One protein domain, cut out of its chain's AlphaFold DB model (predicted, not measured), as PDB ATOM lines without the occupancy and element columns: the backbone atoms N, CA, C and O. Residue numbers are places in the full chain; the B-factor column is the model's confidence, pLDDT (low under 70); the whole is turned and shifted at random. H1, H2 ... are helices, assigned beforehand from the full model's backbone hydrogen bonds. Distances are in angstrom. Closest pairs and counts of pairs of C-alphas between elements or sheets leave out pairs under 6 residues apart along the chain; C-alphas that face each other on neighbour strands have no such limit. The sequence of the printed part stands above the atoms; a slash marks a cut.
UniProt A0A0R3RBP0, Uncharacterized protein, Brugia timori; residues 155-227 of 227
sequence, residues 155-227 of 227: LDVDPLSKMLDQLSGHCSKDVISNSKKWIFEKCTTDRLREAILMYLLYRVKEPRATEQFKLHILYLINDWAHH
ATOM      1  N   LEU A 155     -20.334  31.157  26.374       95.38
ATOM      2  CA  LEU A 155     -20.943  29.852  26.122       95.38
ATOM      3  C   LEU A 155     -20.016  28.994  25.260       95.38
ATOM      4  O   LEU A 155     -19.857  29.236  24.066       95.38
ATOM      5  N   ASP A 156     -19.452  27.954  25.864       94.94
ATOM      6  CA  ASP A 156     -18.710  26.923  25.142       94.94
ATOM      7  C   ASP A 156     -19.679  25.948  24.461       94.94
ATOM      8  O   ASP A 156     -20.343  25.163  25.132       94.94
ATOM      9  N   VAL A 157     -19.781  26.000  23.134       95.31
ATOM     10  CA  VAL A 157     -20.713  25.165  22.356       95.31
ATOM     11  C   VAL A 157     -20.100  23.848  21.871       95.31
ATOM     12  O   VAL A 157     -20.825  23.021  21.321       95.31
ATOM     13  N   ASP A 158     -18.804  23.603  22.088       95.25
ATOM     14  CA  ASP A 158     -18.097  22.408  21.599       95.25
ATOM     15  C   ASP A 158     -18.750  21.075  22.021       95.25
ATOM     16  O   ASP A 158     -18.954  20.198  21.169       95.25
ATOM     17  N   PRO A 159     -19.135  20.884  23.303       95.75
ATOM     18  CA  PRO A 159     -19.776  19.648  23.742       95.75
ATOM     19  C   PRO A 159     -21.109  19.404  23.033       95.75
ATOM     20  O   PRO A 159     -21.398  18.278  22.624       95.75
ATOM     21  N   LEU A 160     -21.904  20.464  22.856       94.56
ATOM     22  CA  LEU A 160     -23.159  20.388  22.120       94.56
ATOM     23  C   LEU A 160     -22.900  20.109  20.641       94.56
ATOM     24  O   LEU A 160     -23.565  19.246  20.077       94.56
ATOM     25  N   SER A 161     -21.903  20.761  20.034       94.19
ATOM     26  CA  SER A 161     -21.558  20.569  18.627       94.19
ATOM     27  C   SER A 161     -21.334  19.098  18.296       94.19
ATOM     28  O   SER A 161     -21.930  18.596  17.346       94.19
ATOM     29  N   LYS A 162     -20.564  18.392  19.134       93.69
ATOM     30  CA  LYS A 162     -20.278  16.959  18.972       93.69
ATOM     31  C   LYS A 162     -21.532  16.091  19.065       93.69
ATOM     32  O   LYS A 162     -21.660  15.120  18.324       93.69
ATOM     33  N   MET A 163     -22.461  16.427  19.960       93.25
ATOM     34  CA  MET A 163     -23.741  15.717  20.059       93.25
ATOM     35  C   MET A 163     -24.621  15.980  18.830       93.25
ATOM     36  O   MET A 163     -25.216  15.048  18.293       93.25
ATOM     37  N   LEU A 164     -24.656  17.218  18.332       91.94
ATOM     38  CA  LEU A 164     -25.386  17.562  17.108       91.94
ATOM     39  C   LEU A 164     -24.791  16.879  15.868       91.94
ATOM     40  O   LEU A 164     -25.542  16.413  15.012       91.94
ATOM     41  N   ASP A 165     -23.465  16.745  15.794       90.56
ATOM     42  CA  ASP A 165     -22.807  16.003  14.714       90.56
ATOM     43  C   ASP A 165     -23.238  14.528  14.719       90.56
ATOM     44  O   ASP A 165     -23.551  13.973  13.664       90.56
ATOM     45  N   GLN A 166     -23.370  13.907  15.898       89.94
ATOM     46  CA  GLN A 166     -23.907  12.545  16.016       89.94
ATOM     47  C   GLN A 166     -25.369  12.443  15.556       89.94
ATOM     48  O   GLN A 166     -25.716  11.475  14.877       89.94
ATOM     49  N   LEU A 167     -26.211  13.445  15.850       85.31
ATOM     50  CA  LEU A 167     -27.608  13.476  15.387       85.31
ATOM     51  C   LEU A 167     -27.735  13.511  13.861       85.31
ATOM     52  O   LEU A 167     -28.739  13.030  13.336       85.31
ATOM     53  N   SER A 168     -26.744  14.066  13.157       79.38
ATOM     54  CA  SER A 168     -26.737  14.105  11.691       79.38
ATOM     55  C   SER A 168     -26.471  12.736  11.050       79.38
ATOM     56  O   SER A 168     -26.982  12.470   9.965       79.38
ATOM     57  N   GLY A 169     -25.717  11.859  11.728       77.25
ATOM     58  CA  GLY A 169     -25.327  10.535  11.227       77.25
ATOM     59  C   GLY A 169     -26.207   9.380  11.715       77.25
ATOM     60  O   GLY A 169     -26.667   8.568  10.917       77.25
ATOM     61  N   HIS A 170     -26.454   9.290  13.024       76.50
ATOM     62  CA  HIS A 170     -27.337   8.286  13.621       76.50
ATOM     63  C   HIS A 170     -28.047   8.897  14.830       76.50
ATOM     64  O   HIS A 170     -27.457   9.115  15.891       76.50
ATOM     65  N   CYS A 171     -29.344   9.150  14.683       77.81
ATOM     66  CA  CYS A 171     -30.144   9.684  15.770       77.81
ATOM     67  C   CYS A 171     -30.436   8.595  16.811       77.81
ATOM     68  O   CYS A 171     -31.137   7.626  16.525       77.81
ATOM     69  N   SER A 172     -29.915   8.767  18.030       82.69
ATOM     70  CA  SER A 172     -30.326   7.976  19.192       82.69
ATOM     71  C   SER A 172     -31.083   8.839  20.194       82.69
ATOM     72  O   SER A 172     -30.776  10.019  20.393       82.69
ATOM     73  N   LYS A 173     -32.031   8.209  20.892       84.94
ATOM     74  CA  LYS A 173     -32.786   8.812  21.992       84.94
ATOM     75  C   LYS A 173     -31.860   9.367  23.082       84.94
ATOM     76  O   LYS A 173     -32.161  10.412  23.659       84.94
ATOM     77  N   ASP A 174     -30.720   8.719  23.322       88.88
ATOM     78  CA  ASP A 174     -29.708   9.170  24.282       88.88
ATOM     79  C   ASP A 174     -29.054  10.488  23.860       88.88
ATOM     80  O   ASP A 174     -28.893  11.386  24.681       88.88
ATOM     81  N   VAL A 175     -28.731  10.649  22.571       90.00
ATOM     82  CA  VAL A 175     -28.088  11.869  22.054       90.00
ATOM     83  C   VAL A 175     -29.047  13.055  22.143       90.00
ATOM     84  O   VAL A 175     -28.642  14.134  22.578       90.00
ATOM     85  N   ILE A 176     -30.329  12.853  21.819       88.31
ATOM     86  CA  ILE A 176     -31.372  13.875  22.009       88.31
ATOM     87  C   ILE A 176     -31.485  14.242  23.493       88.31
ATOM     88  O   ILE A 176     -31.467  15.422  23.843       88.31
ATOM     89  N   SER A 177     -31.557  13.240  24.374       90.69
ATOM     90  CA  SER A 177     -31.715  13.454  25.819       90.69
ATOM     91  C   SER A 177     -30.518  14.191  26.430       90.69
ATOM     92  O   SER A 177     -30.703  15.110  27.226       90.69
ATOM     93  N   ASN A 178     -29.296  13.845  26.018       92.56
ATOM     94  CA  ASN A 178     -28.066  14.494  26.468       92.56
ATOM     95  C   ASN A 178     -27.940  15.924  25.926       92.56
ATOM     96  O   ASN A 178     -27.588  16.828  26.682       92.56
ATOM     97  N   SER A 179     -28.299  16.148  24.657       92.88
ATOM     98  CA  SER A 179     -28.334  17.490  24.061       92.88
ATOM     99  C   SER A 179     -29.327  18.384  24.800       92.88
ATOM    100  O   SER A 179     -28.990  19.505  25.173       92.88
ATOM    101  N   LYS A 180     -30.526  17.861  25.093       90.94
ATOM    102  CA  LYS A 180     -31.546  18.554  25.889       90.94
ATOM    103  C   LYS A 180     -30.993  18.913  27.261       90.94
ATOM    104  O   LYS A 180     -30.961  20.086  27.614       90.94
ATOM    105  N   LYS A 181     -30.503  17.926  28.013       93.06
ATOM    106  CA  LYS A 181     -29.951  18.142  29.355       93.06
ATOM    107  C   LYS A 181     -28.880  19.235  29.359       93.06
ATOM    108  O   LYS A 181     -28.947  20.142  30.181       93.06
ATOM    109  N   TRP A 182     -27.959  19.190  28.401       95.25
ATOM    110  CA  TRP A 182     -26.905  20.190  28.272       95.25
ATOM    111  C   TRP A 182     -27.463  21.602  28.048       95.25
ATOM    112  O   TRP A 182     -27.042  22.535  28.729       95.25
ATOM    113  N   ILE A 183     -28.446  21.763  27.150       93.38
ATOM    114  CA  ILE A 183     -29.080  23.064  26.883       93.38
ATOM    115  C   ILE A 183     -29.750  23.604  28.151       93.38
ATOM    116  O   ILE A 183     -29.542  24.763  28.497       93.38
ATOM    117  N   PHE A 184     -30.488  22.773  28.888       91.25
ATOM    118  CA  PHE A 184     -31.138  23.191  30.136       91.25
ATOM    119  C   PHE A 184     -30.137  23.574  31.235       91.25
ATOM    120  O   PHE A 184     -30.360  24.543  31.956       91.25
ATOM    121  N   GLU A 185     -29.032  22.837  31.366       93.56
ATOM    122  CA  GLU A 185     -28.017  23.095  32.395       93.56
ATOM    123  C   GLU A 185     -27.158  24.327  32.081       93.56
ATOM    124  O   GLU A 185     -26.727  25.028  32.998       93.56
ATOM    125  N   LYS A 186     -26.874  24.583  30.800       92.69
ATOM    126  CA  LYS A 186     -25.942  25.636  30.373       92.69
ATOM    127  C   LYS A 186     -26.623  26.918  29.915       92.69
ATOM    128  O   LYS A 186     -26.018  27.974  30.042       92.69
ATOM    129  N   CYS A 187     -27.864  26.861  29.432       93.12
ATOM    130  CA  CYS A 187     -28.578  28.012  28.872       93.12
ATOM    131  C   CYS A 187     -29.705  28.480  29.805       93.12
ATOM    132  O   CYS A 187     -30.890  28.379  29.487       93.12
ATOM    133  N   THR A 188     -29.332  28.980  30.985       91.19
ATOM    134  CA  THR A 188     -30.276  29.332  32.062       91.19
ATOM    135  C   THR A 188     -30.767  30.781  32.024       91.19
ATOM    136  O   THR A 188     -31.812  31.086  32.599       91.19
ATOM    137  N   THR A 189     -30.040  31.676  31.350       92.50
ATOM    138  CA  THR A 189     -30.378  33.104  31.227       92.50
ATOM    139  C   THR A 189     -30.883  33.422  29.831       92.50
ATOM    140  O   THR A 189     -30.434  32.805  28.869       92.50
ATOM    141  N   ASP A 190     -31.747  34.429  29.687       91.75
ATOM    142  CA  ASP A 190     -32.333  34.787  28.386       91.75
ATOM    143  C   ASP A 190     -31.281  35.100  27.317       91.75
ATOM    144  O   ASP A 190     -31.432  34.708  26.164       91.75
ATOM    145  N   ARG A 191     -30.152  35.698  27.714       94.06
ATOM    146  CA  ARG A 191     -29.037  35.974  26.802       94.06
ATOM    147  C   ARG A 191     -28.358  34.693  26.301       94.06
ATOM    148  O   ARG A 191     -28.018  34.598  25.126       94.06
ATOM    149  N   LEU A 192     -28.186  33.695  27.172       94.56
ATOM    150  CA  LEU A 192     -27.697  32.370  26.774       94.56
ATOM    151  C   LEU A 192     -28.734  31.638  25.919       94.56
ATOM    152  O   LEU A 192     -28.361  30.935  24.983       94.56
ATOM    153  N   ARG A 193     -30.029  31.827  26.216       92.19
ATOM    154  CA  ARG A 193     -31.124  31.232  25.447       92.19
ATOM    155  C   ARG A 193     -31.147  31.740  24.007       92.19
ATOM    156  O   ARG A 193     -31.249  30.957  23.067       92.19
ATOM    157  N   GLU A 194     -31.018  33.046  23.831       93.25
ATOM    158  CA  GLU A 194     -30.936  33.670  22.514       93.25
ATOM    159  C   GLU A 194     -29.687  33.206  21.754       93.25
ATOM    160  O   GLU A 194     -29.783  32.804  20.592       93.25
ATOM    161  N   ALA A 195     -28.530  33.177  22.426       95.81
ATOM    162  CA  ALA A 195     -27.280  32.710  21.835       95.81
ATOM    163  C   ALA A 195     -27.380  31.262  21.335       95.81
ATOM    164  O   ALA A 195     -26.973  30.970  20.207       95.81
ATOM    165  N   ILE A 196     -27.967  30.356  22.128       95.44
ATOM    166  CA  ILE A 196     -28.103  28.962  21.705       95.44
ATOM    167  C   ILE A 196     -29.114  28.788  20.571       95.44
ATOM    168  O   ILE A 196     -28.870  27.992  19.668       95.44
ATOM    169  N   LEU A 197     -30.204  29.560  20.543       94.56
ATOM    170  CA  LEU A 197     -31.142  29.544  19.418       94.56
ATOM    171  C   LEU A 197     -30.484  30.037  18.127       94.56
ATOM    172  O   LEU A 197     -30.665  29.417  17.079       94.56
ATOM    173  N   MET A 198     -29.682  31.104  18.201       95.06
ATOM    174  CA  MET A 198     -28.895  31.588  17.063       95.06
ATOM    175  C   MET A 198     -27.917  30.512  16.570       95.06
ATOM    176  O   MET A 198     -27.819  30.284  15.365       95.06
ATOM    177  N   TYR A 199     -27.241  29.813  17.488       96.06
ATOM    178  CA  TYR A 199     -26.332  28.715  17.151       96.06
ATOM    179  C   TYR A 199     -27.066  27.535  16.495       96.06
ATOM    180  O   TYR A 199     -26.645  27.054  15.445       96.06
ATOM    181  N   LEU A 200     -28.189  27.081  17.061       94.88
ATOM    182  CA  LEU A 200     -28.988  25.990  16.492       94.88
ATOM    183  C   LEU A 200     -29.552  26.351  15.112       94.88
ATOM    184  O   LEU A 200     -29.545  25.511  14.212       94.88
ATOM    185  N   LEU A 201     -29.985  27.600  14.920       94.50
ATOM    186  CA  LEU A 201     -30.413  28.102  13.616       94.50
ATOM    187  C   LEU A 201     -29.266  28.058  12.600       94.50
ATOM    188  O   LEU A 201     -29.466  27.579  11.487       94.50
ATOM    189  N   TYR A 202     -28.068  28.504  12.986       94.94
ATOM    190  CA  TYR A 202     -26.872  28.402  12.150       94.94
ATOM    191  C   TYR A 202     -26.586  26.949  11.744       94.94
ATOM    192  O   TYR A 202     -26.443  26.668  10.557       94.94
ATOM    193  N   ARG A 203     -26.635  26.003  12.693       93.75
ATOM    194  CA  ARG A 203     -26.451  24.561  12.425       93.75
ATOM    195  C   ARG A 203     -27.487  23.986  11.456       93.75
ATOM    196  O   ARG A 203     -27.165  23.142  10.628       93.75
ATOM    197  N   VAL A 204     -28.738  24.433  11.541       94.00
ATOM    198  CA  VAL A 204     -29.828  24.006  10.642       94.00
ATOM    199  C   VAL A 204     -29.691  24.586   9.230       94.00
ATOM    200  O   VAL A 204     -30.180  23.980   8.274       94.00
ATOM    201  N   LYS A 205     -29.036  25.744   9.089       91.50
ATOM    202  CA  LYS A 205     -28.778  26.400   7.799       91.50
ATOM    203  C   LYS A 205     -27.578  25.828   7.045       91.50
ATOM    204  O   LYS A 205     -27.442  26.117   5.858       91.50
ATOM    205  N   GLU A 206     -26.725  25.039   7.698       91.00
ATOM    206  CA  GLU A 206     -25.566  24.435   7.043       91.00
ATOM    207  C   GLU A 206     -26.009  23.578   5.838       91.00
ATOM    208  O   GLU A 206     -26.953  22.793   5.966       91.00
ATOM    209  N   PRO A 207     -25.308  23.625   4.689       87.75
ATOM    210  CA  PRO A 207     -25.676  22.843   3.499       87.75
ATOM    211  C   PRO A 207     -25.748  21.327   3.744       87.75
ATOM    212  O   PRO A 207     -26.471  20.606   3.061       87.75
ATOM    213  N   ARG A 208     -25.001  20.840   4.741       87.50
ATOM    214  CA  ARG A 208     -24.958  19.434   5.170       87.50
ATOM    215  C   ARG A 208     -26.124  19.009   6.075       87.50
ATOM    216  O   ARG A 208     -26.239  17.825   6.388       87.50
ATOM    217  N   ALA A 209     -26.961  19.939   6.535       90.44
ATOM    218  CA  ALA A 209     -28.053  19.648   7.456       90.44
ATOM    219  C   ALA A 209     -29.201  18.915   6.745       90.44
ATOM    220  O   ALA A 209     -29.917  19.483   5.919       90.44
ATOM    221  N   THR A 210     -29.410  17.646   7.098       91.56
ATOM    222  CA  THR A 210     -30.506  16.832   6.555       91.56
ATOM    223  C   THR A 210     -31.859  17.275   7.116       91.56
ATOM    224  O   THR A 210     -31.945  17.721   8.258       91.56
ATOM    225  N   GLU A 211     -32.949  17.090   6.366       90.50
ATOM    226  CA  GLU A 211     -34.310  17.395   6.851       90.50
ATOM    227  C   GLU A 211     -34.637  16.672   8.166       90.50
ATOM    228  O   GLU A 211     -35.261  17.233   9.065       90.50
ATOM    229  N   GLN A 212     -34.135  15.446   8.324       89.00
ATOM    230  CA  GLN A 212     -34.286  14.689   9.560       89.00
ATOM    231  C   GLN A 212     -33.565  15.364  10.739       89.00
ATOM    232  O   GLN A 212     -34.130  15.465  11.826       89.00
ATOM    233  N   PHE A 213     -32.346  15.876  10.534       91.19
ATOM    234  CA  PHE A 213     -31.643  16.671  11.541       91.19
ATOM    235  C   PHE A 213     -32.431  17.936  11.906       91.19
ATOM    236  O   PHE A 213     -32.630  18.199  13.091       91.19
ATOM    237  N   LYS A 214     -32.966  18.666  10.917       92.50
ATOM    238  CA  LYS A 214     -33.787  19.869  11.158       92.50
ATOM    239  C   LYS A 214     -35.022  19.558  12.005       92.50
ATOM    240  O   LYS A 214     -35.324  20.306  12.932       92.50
ATOM    241  N   LEU A 215     -35.688  18.429  11.747       91.25
ATOM    242  CA  LEU A 215     -36.802  17.951  12.571       91.25
ATOM    243  C   LEU A 215     -36.365  17.657  14.010       91.25
ATOM    244  O   LEU A 215     -37.046  18.074  14.943       91.25
ATOM    245  N   HIS A 216     -35.223  16.993  14.219       89.56
ATOM    246  CA  HIS A 216     -34.705  16.749  15.570       89.56
ATOM    247  C   HIS A 216     -34.412  18.052  16.326       89.56
ATOM    248  O   HIS A 216     -34.763  18.156  17.501       89.56
ATOM    249  N   ILE A 217     -33.820  19.053  15.664       92.31
ATOM    250  CA  ILE A 217     -33.593  20.376  16.265       92.31
ATOM    251  C   ILE A 217     -34.919  21.063  16.594       92.31
ATOM    252  O   ILE A 217     -35.064  21.612  17.684       92.31
ATOM    253  N   LEU A 218     -35.907  20.997  15.699       91.50
ATOM    254  CA  LEU A 218     -37.230  21.570  15.941       91.50
ATOM    255  C   LEU A 218     -37.905  20.937  17.165       91.50
ATOM    256  O   LEU A 218     -38.427  21.663  18.008       91.50
ATOM    257  N   TYR A 219     -37.847  19.608  17.304       89.06
ATOM    258  CA  TYR A 219     -38.360  18.921  18.492       89.06
ATOM    259  C   TYR A 219     -37.612  19.331  19.757       89.06
ATOM    260  O   TYR A 219     -38.247  19.572  20.776       89.06
ATOM    261  N   LEU A 220     -36.285  19.458  19.690       88.56
ATOM    262  CA  LEU A 220     -35.461  19.878  20.820       88.56
ATOM    263  C   LEU A 220     -35.831  21.287  21.305       88.56
ATOM    264  O   LEU A 220     -35.990  21.503  22.506       88.56
ATOM    265  N   ILE A 221     -36.006  22.229  20.371       90.31
ATOM    266  CA  ILE A 221     -36.420  23.606  20.663       90.31
ATOM    267  C   ILE A 221     -37.851  23.630  21.205       90.31
ATOM    268  O   ILE A 221     -38.106  24.301  22.200       90.31
ATOM    269  N   ASN A 222     -38.772  22.888  20.585       88.94
ATOM    270  CA  ASN A 222     -40.157  22.804  21.040       88.94
ATOM    271  C   ASN A 222     -40.244  22.263  22.472       88.94
ATOM    272  O   ASN A 222     -40.922  22.853  23.308       88.94
ATOM    273  N   ASP A 223     -39.526  21.183  22.774       83.88
ATOM    274  CA  ASP A 223     -39.455  20.614  24.120       83.88
ATOM    275  C   ASP A 223     -38.926  21.625  25.136       83.88
ATOM    276  O   ASP A 223     -39.445  21.713  26.246       83.88
ATOM    277  N   TRP A 224     -37.891  22.376  24.767       83.44
ATOM    278  CA  TRP A 224     -37.277  23.369  25.640       83.44
ATOM    279  C   TRP A 224     -38.147  24.610  25.852       83.44
ATOM    280  O   TRP A 224     -38.163  25.145  26.951       83.44
ATOM    281  N   ALA A 225     -38.916  25.032  24.846       81.62
ATOM    282  CA  ALA A 225     -39.838  26.162  24.957       81.62
ATOM    283  C   ALA A 225     -41.058  25.877  25.856       81.62
ATOM    284  O   ALA A 225     -41.689  26.813  26.340       81.62
ATOM    285  N   HIS A 226     -41.405  24.602  26.056       78.94
ATOM    286  CA  HIS A 226     -42.573  24.171  26.836       78.94
ATOM    287  C   HIS A 226     -42.223  23.633  28.238       78.94
ATOM    288  O   HIS A 226     -43.089  23.048  28.889       78.94
ATOM    289  N   HIS A 227     -40.978  23.798  28.697       66.12
ATOM    290  CA  HIS A 227     -40.552  23.520  30.076       66.12
ATOM    291  C   HIS A 227     -40.176  24.822  30.782       66.12
ATOM    292  O   HIS A 227     -40.469  24.918  31.993       66.12
TER     293      HIS A 227
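This is residues 155 to 227 of the 227 residues of an uncharacterized protein of Brugia timori (UniProt A0A0R3RBP0). Two helical hairpins, H1 with H2 and H3 with H4, pack on each other with their helices partly crossed, so that four helices surround a small core. H4 packs on both helices of the other hairpin, while H3, the longest helix, covers the remaining side. The printed part has 73 residues, with the named helices in the order H1, H2, H3, H4 and no named strand, and its class is all helix. It is compact, with a radius of gyration of the C-alphas of 11.3 A and a rounded outline of 30 by 24 by 23 A.

H3, residues 190 to 205, touches H4, residues 211 to 225, with residues 200 to 204 alone; the closest C-alphas, of Val 204 and Lys 214, are 5.7 A apart. This hairpin has a shallow tilt of 12 degrees, opposite ways. H4 is the hub, touching three helices. It touches H2, residues 173 to 186, at a steep tilt of 45 degrees, the same way; the closest C-alphas, of Lys 180 and Leu 220, are 6.5 A apart. H4 touches H1, residues 158 to 169, through residues 167 to 168 of H1 alone, at a steep tilt of 46 degrees, opposite ways; the closest C-alphas, of Ser 168 and Phe 213, are 5.5 A apart. H1 and H2 touch as a hairpin at a shallow tilt of 24 degrees, opposite ways, closest at the C-alphas of Met 163 and Val 175, 6.1 A apart. H2 and H3 are close but not clearly touching, and H1 and H3 are near each other. Every O i to N i+4 pair is within hydrogen-bond range in H2, H3 and H4, and 7 of 8 are in H1.

H3 measures 22.5 A, H4 20.9 A, H2 20.0 A and H1 17.3 A from first to last C-alpha. H1 begins at C-alpha 158 (-18.097, 22.408, 21.599), and H4 ends at C-alpha 225 (-39.838, 26.162, 24.957).

The C-alphas farthest apart, of His 170 and Asp 190, are 30.7 A apart. The three links are tight, and the printed part has no cut. Mean pLDDT of the printed part is 90.3; residue 227, the chain's last, is under 70.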